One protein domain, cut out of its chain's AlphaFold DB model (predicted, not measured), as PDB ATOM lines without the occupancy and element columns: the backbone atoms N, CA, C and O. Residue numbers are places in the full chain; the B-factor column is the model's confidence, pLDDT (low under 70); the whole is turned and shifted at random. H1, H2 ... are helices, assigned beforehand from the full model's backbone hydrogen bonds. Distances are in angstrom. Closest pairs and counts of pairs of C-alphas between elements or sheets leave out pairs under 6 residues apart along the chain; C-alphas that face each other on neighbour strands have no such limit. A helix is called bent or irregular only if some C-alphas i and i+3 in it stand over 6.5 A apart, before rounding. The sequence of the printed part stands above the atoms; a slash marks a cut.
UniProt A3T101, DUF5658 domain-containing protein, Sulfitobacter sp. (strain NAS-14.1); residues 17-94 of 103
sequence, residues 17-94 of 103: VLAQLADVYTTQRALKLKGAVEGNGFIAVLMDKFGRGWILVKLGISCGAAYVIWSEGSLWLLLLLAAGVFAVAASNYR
ATOM      1  N   VAL A  17      17.728 -20.097 -38.164       86.81
ATOM      2  CA  VAL A  17      17.651 -21.556 -37.997       86.81
ATOM      3  C   VAL A  17      16.325 -21.961 -37.357       86.81
ATOM      4  O   VAL A  17      15.653 -22.862 -37.859       86.81
ATOM      5  N   LEU A  18      15.902 -21.276 -36.290       85.38
ATOM      6  CA  LEU A  18      14.607 -21.533 -35.653       85.38
ATOM      7  C   LEU A  18      13.439 -21.291 -36.618       85.38
ATOM      8  O   LEU A  18      12.507 -22.095 -36.662       85.38
ATOM      9  N   ALA A  19      13.507 -20.229 -37.426       81.50
ATOM     10  CA  ALA A  19      12.506 -19.929 -38.441       81.50
ATOM     11  C   ALA A  19      12.432 -21.042 -39.500       81.50
ATOM     12  O   ALA A  19      11.334 -21.479 -39.839       81.50
ATOM     13  N   GLN A  20      13.574 -21.569 -39.952       85.25
ATOM     14  CA  GLN A  20      13.605 -22.685 -40.903       85.25
ATOM     15  C   GLN A  20      13.072 -23.988 -40.315       85.25
ATOM     16  O   GLN A  20      12.322 -24.700 -40.981       85.25
ATOM     17  N   LEU A  21      13.403 -24.301 -39.060       84.62
ATOM     18  CA  LEU A  21      12.841 -25.468 -38.380       84.62
ATOM     19  C   LEU A  21      11.320 -25.346 -38.230       84.62
ATOM     20  O   LEU A  21      10.594 -26.303 -38.509       84.62
ATOM     21  N   ALA A  22      10.829 -24.166 -37.842       81.56
ATOM     22  CA  ALA A  22       9.401 -23.892 -37.735       81.56
ATOM     23  C   ALA A  22       8.696 -24.000 -39.096       81.56
ATOM     24  O   ALA A  22       7.623 -24.599 -39.189       81.56
ATOM     25  N   ASP A  23       9.294 -23.472 -40.161       82.12
ATOM     26  CA  ASP A  23       8.766 -23.569 -41.519       82.12
ATOM     27  C   ASP A  23       8.681 -25.028 -42.000       82.12
ATOM     28  O   ASP A  23       7.617 -25.460 -42.449       82.12
ATOM     29  N   VAL A  24       9.742 -25.826 -41.837       82.12
ATOM     30  CA  VAL A  24       9.737 -27.244 -42.239       82.12
ATOM     31  C   VAL A  24       8.708 -28.026 -41.427       82.12
ATOM     32  O   VAL A  24       7.917 -28.780 -41.999       82.12
ATOM     33  N   TYR A  25       8.663 -27.819 -40.108       83.56
ATOM     34  CA  TYR A  25       7.713 -28.493 -39.226       83.56
ATOM     35  C   TYR A  25       6.258 -28.146 -39.573       83.56
ATOM     36  O   TYR A  25       5.419 -29.039 -39.725       83.56
ATOM     37  N   THR A  26       5.946 -26.856 -39.732       79.00
ATOM     38  CA  THR A  26       4.592 -26.401 -40.081       79.00
ATOM     39  C   THR A  26       4.199 -26.844 -41.484       79.00
ATOM     40  O   THR A  26       3.065 -27.268 -41.683       79.00
ATOM     41  N   THR A  27       5.125 -26.853 -42.441       77.75
ATOM     42  CA  THR A  27       4.872 -27.397 -43.779       77.75
ATOM     43  C   THR A  27       4.537 -28.886 -43.683       77.75
ATOM     44  O   THR A  27       3.453 -29.292 -44.091       77.75
ATOM     45  N   GLN A  28       5.375 -29.705 -43.038       77.75
ATOM     46  CA  GLN A  28       5.117 -31.144 -42.882       77.75
ATOM     47  C   GLN A  28       3.801 -31.455 -42.163       77.75
ATOM     48  O   GLN A  28       3.070 -32.367 -42.561       77.75
ATOM     49  N   ARG A  29       3.481 -30.715 -41.100       75.44
ATOM     50  CA  ARG A  29       2.230 -30.907 -40.359       75.44
ATOM     51  C   ARG A  29       1.017 -30.496 -41.196       75.44
ATOM     52  O   ARG A  29       0.023 -31.220 -41.197       75.44
ATOM     53  N   ALA A  30       1.108 -29.406 -41.958       71.06
ATOM     54  CA  ALA A  30       0.055 -28.986 -42.878       71.06
ATOM     55  C   ALA A  30      -0.203 -30.037 -43.972       71.06
ATOM     56  O   ALA A  30      -1.361 -30.344 -44.251       71.06
ATOM     57  N   LEU A  31       0.857 -30.641 -44.528       71.56
ATOM     58  CA  LEU A  31       0.775 -31.728 -45.515       71.56
ATOM     59  C   LEU A  31       0.051 -32.962 -44.968       71.56
ATOM     60  O   LEU A  31      -0.836 -33.514 -45.618       71.56
ATOM     61  N   LYS A  32       0.411 -33.384 -43.749       73.69
ATOM     62  CA  LYS A  32      -0.221 -34.530 -43.080       73.69
ATOM     63  C   LYS A  32      -1.707 -34.286 -42.804       73.69
ATOM     64  O   LYS A  32      -2.504 -35.208 -42.936       73.69
ATOM     65  N   LEU A  33      -2.084 -33.059 -42.435       69.62
ATOM     66  CA  LEU A  33      -3.465 -32.712 -42.079       69.62
ATOM     67  C   LEU A  33      -4.381 -32.484 -43.288       69.62
ATOM     68  O   LEU A  33      -5.543 -32.877 -43.230       69.62
ATOM     69  N   LYS A  34      -3.885 -31.872 -44.374       65.06
ATOM     70  CA  LYS A  34      -4.672 -31.658 -45.606       65.06
ATOM     71  C   LYS A  34      -4.860 -32.917 -46.454       65.06
ATOM     72  O   LYS A  34      -5.666 -32.882 -47.374       65.06
ATOM     73  N   GLY A  35      -4.154 -34.004 -46.137       57.50
ATOM     74  CA  GLY A  35      -4.192 -35.238 -46.913       57.50
ATOM     75  C   GLY A  35      -3.437 -35.075 -48.226       57.50
ATOM     76  O   GLY A  35      -4.046 -34.780 -49.240       57.50
ATOM     77  N   ALA A  36      -2.113 -35.249 -48.183       55.28
ATOM     78  CA  ALA A  36      -1.185 -35.428 -49.313       55.28
ATOM     79  C   ALA A  36      -1.195 -34.396 -50.468       55.28
ATOM     80  O   ALA A  36      -0.323 -34.480 -51.327       55.28
ATOM     81  N   VAL A  37      -2.105 -33.418 -50.497       52.66
ATOM     82  CA  VAL A  37      -2.211 -32.422 -51.568       52.66
ATOM     83  C   VAL A  37      -1.793 -31.056 -51.041       52.66
ATOM     84  O   VAL A  37      -2.406 -30.464 -50.144       52.66
ATOM     85  N   GLU A  38      -0.703 -30.561 -51.612       55.38
ATOM     86  CA  GLU A  38      -0.094 -29.286 -51.275       55.38
ATOM     87  C   GLU A  38      -0.957 -28.100 -51.672       55.38
ATOM     88  O   GLU A  38      -1.142 -27.792 -52.841       55.38
ATOM     89  N   GLY A  39      -1.438 -27.363 -50.670       52.81
ATOM     90  CA  GLY A  39      -2.118 -26.089 -50.900       52.81
ATOM     91  C   GLY A  39      -1.179 -24.922 -51.222       52.81
ATOM     92  O   GLY A  39      -1.670 -23.828 -51.476       52.81
ATOM     93  N   ASN A  40       0.143 -25.115 -51.162       58.16
ATOM     94  CA  ASN A  40       1.138 -24.080 -51.426       58.16
ATOM     95  C   ASN A  40       1.911 -24.463 -52.695       58.16
ATOM     96  O   ASN A  40       2.803 -25.309 -52.641       58.16
ATOM     97  N   GLY A  41       1.533 -23.877 -53.836       57.47
ATOM     98  CA  GLY A  41       1.994 -24.305 -55.165       57.47
ATOM     99  C   GLY A  41       3.517 -24.329 -55.334       57.47
ATOM    100  O   GLY A  41       4.035 -25.114 -56.118       57.47
ATOM    101  N   PHE A  42       4.253 -23.532 -54.557       65.12
ATOM    102  CA  PHE A  42       5.715 -23.536 -54.582       65.12
ATOM    103  C   PHE A  42       6.333 -24.797 -53.958       65.12
ATOM    104  O   PHE A  42       7.222 -25.400 -54.556       65.12
ATOM    105  N   ILE A  43       5.862 -25.217 -52.776       67.50
ATOM    106  CA  ILE A  43       6.347 -26.461 -52.154       67.50
ATOM    107  C   ILE A  43       5.847 -27.654 -52.988       67.50
ATOM    108  O   ILE A  43       6.638 -28.554 -53.241       67.50
ATOM    109  N   ALA A  44       4.634 -27.567 -53.564       68.25
ATOM    110  CA  ALA A  44       4.083 -28.567 -54.488       68.25
ATOM    111  C   ALA A  44       5.018 -28.886 -55.648       68.25
ATOM    112  O   ALA A  44       5.365 -30.038 -55.887       68.25
ATOM    113  N   VAL A  45       5.490 -27.846 -56.333       70.56
ATOM    114  CA  VAL A  45       6.435 -27.988 -57.444       70.56
ATOM    115  C   VAL A  45       7.773 -28.567 -56.974       70.56
ATOM    116  O   VAL A  45       8.403 -29.336 -57.698       70.56
ATOM    117  N   LEU A  46       8.228 -28.213 -55.769       71.31
ATOM    118  CA  LEU A  46       9.467 -28.756 -55.210       71.31
ATOM    119  C   LEU A  46       9.325 -30.224 -54.794       71.31
ATOM    120  O   LEU A  46      10.249 -30.998 -55.025       71.31
ATOM    121  N   MET A  47       8.207 -30.624 -54.196       72.25
ATOM    122  CA  MET A  47       7.956 -32.011 -53.802       72.25
ATOM    123  C   MET A  47       7.696 -32.904 -55.010       72.25
ATOM    124  O   MET A  47       8.178 -34.033 -55.024       72.25
ATOM    125  N   ASP A  48       7.025 -32.392 -56.041       77.81
ATOM    126  CA  ASP A  48       6.827 -33.095 -57.311       77.81
ATOM    127  C   ASP A  48       8.166 -33.365 -58.017       77.81
ATOM    128  O   ASP A  48       8.441 -34.482 -58.453       77.81
ATOM    129  N   LYS A  49       9.072 -32.376 -58.035       79.62
ATOM    130  CA  LYS A  49      10.388 -32.518 -58.679       79.62
ATOM    131  C   LYS A  49      11.431 -33.264 -57.850       79.62
ATOM    132  O   LYS A  49      12.270 -33.957 -58.418       79.62
ATOM    133  N   PHE A  50      11.434 -33.089 -56.530       78.19
ATOM    134  CA  PHE A  50      12.524 -33.554 -55.662       78.19
ATOM    135  C   PHE A  50      12.089 -34.585 -54.614       78.19
ATOM    136  O   PHE A  50      12.918 -35.033 -53.816       78.19
ATOM    137  N   GLY A  51      10.814 -34.985 -54.576       76.56
ATOM    138  CA  GLY A  51      10.297 -35.911 -53.569       76.56
ATOM    139  C   GLY A  51      10.589 -35.390 -52.163       76.56
ATOM    140  O   GLY A  51      10.381 -34.218 -51.892       76.56
ATOM    141  N   ARG A  52      11.159 -36.221 -51.276       72.00
ATOM    142  CA  ARG A  52      11.621 -35.811 -49.926       72.00
ATOM    143  C   ARG A  52      12.843 -34.873 -49.930       72.00
ATOM    144  O   ARG A  52      13.136 -34.270 -48.900       72.00
ATOM    145  N   GLY A  53      13.532 -34.731 -51.063       77.75
ATOM    146  CA  GLY A  53      14.699 -33.861 -51.235       77.75
ATOM    147  C   GLY A  53      14.375 -32.365 -51.243       77.75
ATOM    148  O   GLY A  53      15.288 -31.552 -51.114       77.75
ATOM    149  N   TRP A  54      13.096 -31.982 -51.317       77.69
ATOM    150  CA  TRP A  54      12.658 -30.581 -51.275       77.69
ATOM    151  C   TRP A  54      13.182 -29.815 -50.050       77.69
ATOM    152  O   TRP A  54      13.488 -28.629 -50.152       77.69
ATOM    153  N   ILE A  55      13.337 -30.498 -48.906       79.31
ATOM    154  CA  ILE A  55      13.884 -29.916 -47.673       79.31
ATOM    155  C   ILE A  55      15.342 -29.509 -47.891       79.31
ATOM    156  O   ILE A  55      15.726 -28.403 -47.529       79.31
ATOM    157  N   LEU A  56      16.141 -30.373 -48.525       80.25
ATOM    158  CA  LEU A  56      17.546 -30.092 -48.824       80.25
ATOM    159  C   LEU A  56      17.686 -28.970 -49.850       80.25
ATOM    160  O   LEU A  56      18.530 -28.100 -49.673       80.25
ATOM    161  N   VAL A  57      16.836 -28.941 -50.881       81.94
ATOM    162  CA  VAL A  57      16.830 -27.855 -51.877       81.94
ATOM    163  C   VAL A  57      16.471 -26.524 -51.217       81.94
ATOM    164  O   VAL A  57      17.168 -25.530 -51.408       81.94
ATOM    165  N   LYS A  58      15.428 -26.503 -50.379       79.62
ATOM    166  CA  LYS A  58      15.022 -25.300 -49.648       79.62
ATOM    167  C   LYS A  58      16.116 -24.838 -48.693       79.62
ATOM    168  O   LYS A  58      16.445 -23.655 -48.695       79.62
ATOM    169  N   LEU A  59      16.706 -25.749 -47.920       82.38
ATOM    170  CA  LEU A  59      17.827 -25.435 -47.035       82.38
ATOM    171  C   LEU A  59      19.029 -24.917 -47.826       82.38
ATOM    172  O   LEU A  59      19.585 -23.898 -47.445       82.38
ATOM    173  N   GLY A  60      19.379 -25.540 -48.951       84.81
ATOM    174  CA  GLY A  60      20.474 -25.101 -49.814       84.81
ATOM    175  C   GLY A  60      20.272 -23.683 -50.346       84.81
ATOM    176  O   GLY A  60      21.160 -22.848 -50.206       84.81
ATOM    177  N   ILE A  61      19.083 -23.376 -50.875       84.44
ATOM    178  CA  ILE A  61      18.747 -22.028 -51.362       84.44
ATOM    179  C   ILE A  61      18.760 -21.018 -50.209       84.44
ATOM    180  O   ILE A  61      19.331 -19.940 -50.340       84.44
ATOM    181  N   SER A  62      18.164 -21.368 -49.068       84.06
ATOM    182  CA  SER A  62      18.024 -20.451 -47.932       84.06
ATOM    183  C   SER A  62      19.373 -20.170 -47.263       84.06
ATOM    184  O   SER A  62      19.686 -19.020 -46.975       84.06
ATOM    185  N   CYS A  63      20.195 -21.203 -47.058       84.56
ATOM    186  CA  CYS A  63      21.547 -21.069 -46.521       84.56
ATOM    187  C   CYS A  63      22.482 -20.375 -47.515       84.56
ATOM    188  O   CYS A  63      23.292 -19.556 -47.097       84.56
ATOM    189  N   GLY A  64      22.354 -20.654 -48.816       86.75
ATOM    190  CA  GLY A  64      23.109 -19.964 -49.863       86.75
ATOM    191  C   GLY A  64      22.788 -18.471 -49.908       86.75
ATOM    192  O   GLY A  64      23.698 -17.648 -49.880       86.75
ATOM    193  N   ALA A  65      21.501 -18.111 -49.880       85.25
ATOM    194  CA  ALA A  65      21.062 -16.720 -49.798       85.25
ATOM    195  C   ALA A  65      21.559 -16.040 -48.514       85.25
ATOM    196  O   ALA A  65      22.101 -14.939 -48.576       85.25
ATOM    197  N   ALA A  66      21.441 -16.708 -47.362       85.62
ATOM    198  CA  ALA A  66      21.957 -16.193 -46.097       85.62
ATOM    199  C   ALA A  66      23.481 -15.978 -46.139       85.62
ATOM    200  O   ALA A  66      23.961 -14.957 -45.659       85.62
ATOM    201  N   TYR A  67      24.241 -16.893 -46.749       85.19
ATOM    202  CA  TYR A  67      25.692 -16.760 -46.892       85.19
ATOM    203  C   TYR A  67      26.083 -15.571 -47.774       85.19
ATOM    204  O   TYR A  67      26.949 -14.794 -47.380       85.19
ATOM    205  N   VAL A  68      25.430 -15.395 -48.927       87.75
ATOM    206  CA  VAL A  68      25.683 -14.251 -49.822       87.75
ATOM    207  C   VAL A  68      25.391 -12.937 -49.097       87.75
ATOM    208  O   VAL A  68      26.262 -12.074 -49.020       87.75
ATOM    209  N   ILE A  69      24.219 -12.826 -48.464       86.75
ATOM    210  CA  ILE A  69      23.819 -11.634 -47.705       86.75
ATOM    211  C   ILE A  69      24.800 -11.333 -46.562       86.75
ATOM    212  O   ILE A  69      25.146 -10.175 -46.318       86.75
ATOM    213  N   TRP A  70      25.249 -12.374 -45.858       84.31
ATOM    214  CA  TRP A  70      26.242 -12.243 -44.798       84.31
ATOM    215  C   TRP A  70      27.601 -11.786 -45.343       84.31
ATOM    216  O   TRP A  70      28.218 -10.895 -44.766       84.31
ATOM    217  N   SER A  71      28.036 -12.324 -46.487       84.00
ATOM    218  CA  SER A  71      29.303 -11.950 -47.128       84.00
ATOM    219  C   SER A  71      29.337 -10.492 -47.599       84.00
ATOM    220  O   SER A  71      30.397  -9.870 -47.600       84.00
ATOM    221  N   GLU A  72      28.172  -9.923 -47.921       86.56
ATOM    222  CA  GLU A  72      27.995  -8.509 -48.268       86.56
ATOM    223  C   GLU A  72      27.864  -7.594 -47.033       86.56
ATOM    224  O   GLU A  72      27.745  -6.379 -47.174       86.56
ATOM    225  N   GLY A  73      27.863  -8.149 -45.814       83.06
ATOM    226  CA  GLY A  73      27.723  -7.391 -44.564       83.06
ATOM    227  C   GLY A  73      26.320  -6.820 -44.322       83.06
ATOM    228  O   GLY A  73      26.121  -6.002 -43.422       83.06
ATOM    229  N   SER A  74      25.321  -7.246 -45.097       83.19
ATOM    230  CA  SER A  74      23.972  -6.677 -45.073       83.19
ATOM    231  C   SER A  74      23.059  -7.382 -44.067       83.19
ATOM    232  O   SER A  74      22.095  -8.057 -44.428       83.19
ATOM    233  N   LEU A  75      23.319  -7.192 -42.770       80.81
ATOM    234  CA  LEU A  75      22.573  -7.848 -41.679       80.81
ATOM    235  C   LEU A  75      21.053  -7.613 -41.729       80.81
ATOM    236  O   LEU A  75      20.276  -8.512 -41.400       80.81
ATOM    237  N   TRP A  76      20.612  -6.440 -42.191       81.81
ATOM    238  CA  TRP A  76      19.190  -6.118 -42.358       81.81
ATOM    239  C   TRP A  76      18.483  -7.025 -43.370       81.81
ATOM    240  O   TRP A  76      17.337  -7.416 -43.146       81.81
ATOM    241  N   LEU A  77      19.165  -7.408 -44.453       83.94
ATOM    242  CA  LEU A  77      18.622  -8.339 -45.444       83.94
ATOM    243  C   LEU A  77      18.500  -9.756 -44.870       83.94
ATOM    244  O   LEU A  77      17.552 -10.464 -45.197       83.94
ATOM    245  N   LEU A  78      19.406 -10.155 -43.970       82.12
ATOM    246  CA  LEU A  78      19.351 -11.464 -43.312       82.12
ATOM    247  C   LEU A  78      18.164 -11.534 -42.340       82.12
ATOM    248  O   LEU A  78      17.453 -12.537 -42.278       82.12
ATOM    249  N   LEU A  79      17.900 -10.425 -41.645       81.75
ATOM    250  CA  LEU A  79      16.711 -10.221 -40.819       81.75
ATOM    251  C   LEU A  79      15.419 -10.264 -41.645       81.75
ATOM    252  O   LEU A  79      14.467 -10.936 -41.252       81.75
ATOM    253  N   LEU A  80      15.390  -9.603 -42.807       85.94
ATOM    254  CA  LEU A  80      14.257  -9.660 -43.738       85.94
ATOM    255  C   LEU A  80      14.020 -11.078 -44.267       85.94
ATOM    256  O   LEU A  80      12.875 -11.527 -44.311       85.94
ATOM    257  N   LEU A  81      15.084 -11.803 -44.616       83.69
ATOM    258  CA  LEU A  81      14.998 -13.198 -45.044       83.69
ATOM    259  C   LEU A  81      14.419 -14.083 -43.927       83.69
ATOM    260  O   LEU A  81      13.485 -14.847 -44.171       83.69
ATOM    261  N   ALA A  82      14.917 -13.939 -42.695       81.94
ATOM    262  CA  ALA A  82      14.400 -14.657 -41.529       81.94
ATOM    263  C   ALA A  82      12.924 -14.326 -41.250       81.94
ATOM    264  O   ALA A  82      12.123 -15.230 -41.008       81.94
ATOM    265  N   ALA A  83      12.539 -13.051 -41.343       82.31
ATOM    266  CA  ALA A  83      11.153 -12.618 -41.195       82.31
ATOM    267  C   ALA A  83      10.248 -13.196 -42.295       82.31
ATOM    268  O   ALA A  83       9.139 -13.643 -42.003       82.31
ATOM    269  N   GLY A  84      10.725 -13.245 -43.542       82.19
ATOM    270  CA  GLY A  84      10.010 -13.851 -44.665       82.19
ATOM    271  C   GLY A  84       9.757 -15.344 -44.452       82.19
ATOM    272  O   GLY A  84       8.620 -15.802 -44.572       82.19
ATOM    273  N   VAL A  85      10.788 -16.091 -44.048       82.62
ATOM    274  CA  VAL A  85      10.660 -17.505 -43.661       82.62
ATOM    275  C   VAL A  85       9.636 -17.675 -42.537       82.62
ATOM    276  O   VAL A  85       8.733 -18.509 -42.628       82.62
ATOM    277  N   PHE A  86       9.741 -16.864 -41.486       80.62
ATOM    278  CA  PHE A  86       8.831 -16.940 -40.350       80.62
ATOM    279  C   PHE A  86       7.384 -16.618 -40.744       80.62
ATOM    280  O   PHE A  86       6.456 -17.267 -40.266       80.62
ATOM    281  N   ALA A  87       7.167 -15.664 -41.652       79.00
ATOM    282  CA  ALA A  87       5.842 -15.342 -42.173       79.00
ATOM    283  C   ALA A  87       5.219 -16.531 -42.925       79.00
ATOM    284  O   ALA A  87       4.028 -16.812 -42.749       79.00
ATOM    285  N   VAL A  88       6.013 -17.274 -43.704       77.75
ATOM    286  CA  VAL A  88       5.563 -18.514 -44.359       77.75
ATOM    287  C   VAL A  88       5.207 -19.576 -43.315       77.75
ATOM    288  O   VAL A  88       4.108 -20.134 -43.369       77.75
ATOM    289  N   ALA A  89       6.064 -19.787 -42.311       78.25
ATOM    290  CA  ALA A  89       5.796 -20.708 -41.206       78.25
ATOM    291  C   ALA A  89       4.505 -20.345 -40.444       78.25
ATOM    292  O   ALA A  89       3.658 -21.200 -40.180       78.25
ATOM    293  N   ALA A  90       4.311 -19.062 -40.133       79.19
ATOM    294  CA  ALA A  90       3.128 -18.556 -39.444       79.19
ATOM    295  C   ALA A  90       1.857 -18.708 -40.296       79.19
ATOM    296  O   ALA A  90       0.802 -19.071 -39.774       79.19
ATOM    297  N   SER A  91       1.948 -18.476 -41.608       77.62
ATOM    298  CA  SER A  91       0.850 -18.719 -42.549       77.62
ATOM    299  C   SER A  91       0.455 -20.201 -42.564       77.62
ATOM    300  O   SER A  91      -0.719 -20.534 -42.365       77.62
ATOM    301  N   ASN A  92       1.438 -21.101 -42.668       72.94
ATOM    302  CA  ASN A  92       1.226 -22.548 -42.595       72.94
ATOM    303  C   ASN A  92       0.594 -22.964 -41.257       72.94
ATOM    304  O   ASN A  92      -0.365 -23.738 -41.236       72.94
ATOM    305  N   TYR A  93       1.062 -22.401 -40.140       76.19
ATOM    306  CA  TYR A  93       0.498 -22.658 -38.815       76.19
ATOM    307  C   TYR A  93      -0.959 -22.189 -38.681       76.19
ATOM    308  O   TYR A  93      -1.801 -22.909 -38.141       76.19
ATOM    309  N   ARG A  94      -1.306 -21.010 -39.216       78.81
ATOM    310  CA  ARG A  94      -2.699 -20.523 -39.239       78.81
ATOM    311  C   ARG A  94      -3.607 -21.451 -40.044       78.81
ATOM    312  O   ARG A  94      -4.738 -21.700 -39.626       78.81
TER     313      ARG A  94
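AT A GLANCE: This is residues 17 to 94 of the 103 residues of the protein "DUF5658 domain-containing protein" of Sulfitobacter sp. (strain NAS-14.1) (UniProt A3T101). What does the model look like? Three long helices, H1, the arm H2b and H3, make an elongated up-and-down bundle, each running against the one before it in the chain, with H1 and H3 side by side and H2b folded against H3 as a helical hairpin near one end. The short arm H2a turns off steeply from H2b at the other end of that arm. What is printed, and how large is it? The printed part has 78 residues with three named helices, H1, H2 and H3 in chain order, and no named strand; its class is all helix. It is compact, with a radius of gyration of the C-alphas of 13.2 A, and spans 42 by 26 by 17 A.

IN THESE COORDINATES: Where is the longest helix? H2, residues 41 to 71, was assigned as one helix by its hydrogen bonds but is bent, with C-alphas 49 and 52 9.4 A apart. Its arms are H2a, residues 41 to 49, 12.3 A long, and H2b, residues 52 to 71, 29.8 A long; H2b is irregular, with C-alphas 52 and 55 6.7 A apart. Where are the other two? H1, residues 17 to 34, begins with C-alpha 17 at (17.651, -21.556, -37.997) and is 25.7 A long. H3, residues 75 to 94, is 28.4 A long and ends with C-alpha 94 at (-2.699, -20.523, -39.239).

HOW THE PARTS SIT: What does H2b touch? With residues 66 to 70 alone it touches residues 75 to 81 of H3, opposite ways at a shallow tilt of 28 degrees; the closest C-alphas, of Ala 66 and Leu 78, are 6.1 A apart. With residues 53 to 54 alone it touches H2a at a steep tilt of 64 degrees, the closest C-alphas being those of Leu 46 and Trp 54, 5.4 A apart. Where does H1 stand? It touches H3, the same way at a shallow tilt of 22 degrees, with the C-alphas of Asp 23 and Ala 89 closest at 4.1 A. H1 and H2b are close but not clearly touching, their closest C-alphas, of Val 24 and Ile 55, 7.3 A apart; H2a is apart from both H1 and H3. Are the helix backbones in range? Every O i to N i+4 pair is within hydrogen-bond range in H1, H2a and H3, and 15 of 16 are in H2b.

THE WHOLE: How far does it reach? The two C-alphas farthest apart, of Gly 35 and Gly 73, are 42.4 A apart. Is the printed part unbroken? It has no cut; the link from H1 to H2 is short and that from H2 to H3 is tight. Where is confidence low? Residues 33 to 44 are under 70, and the mean pLDDT of the printed part is 77.5.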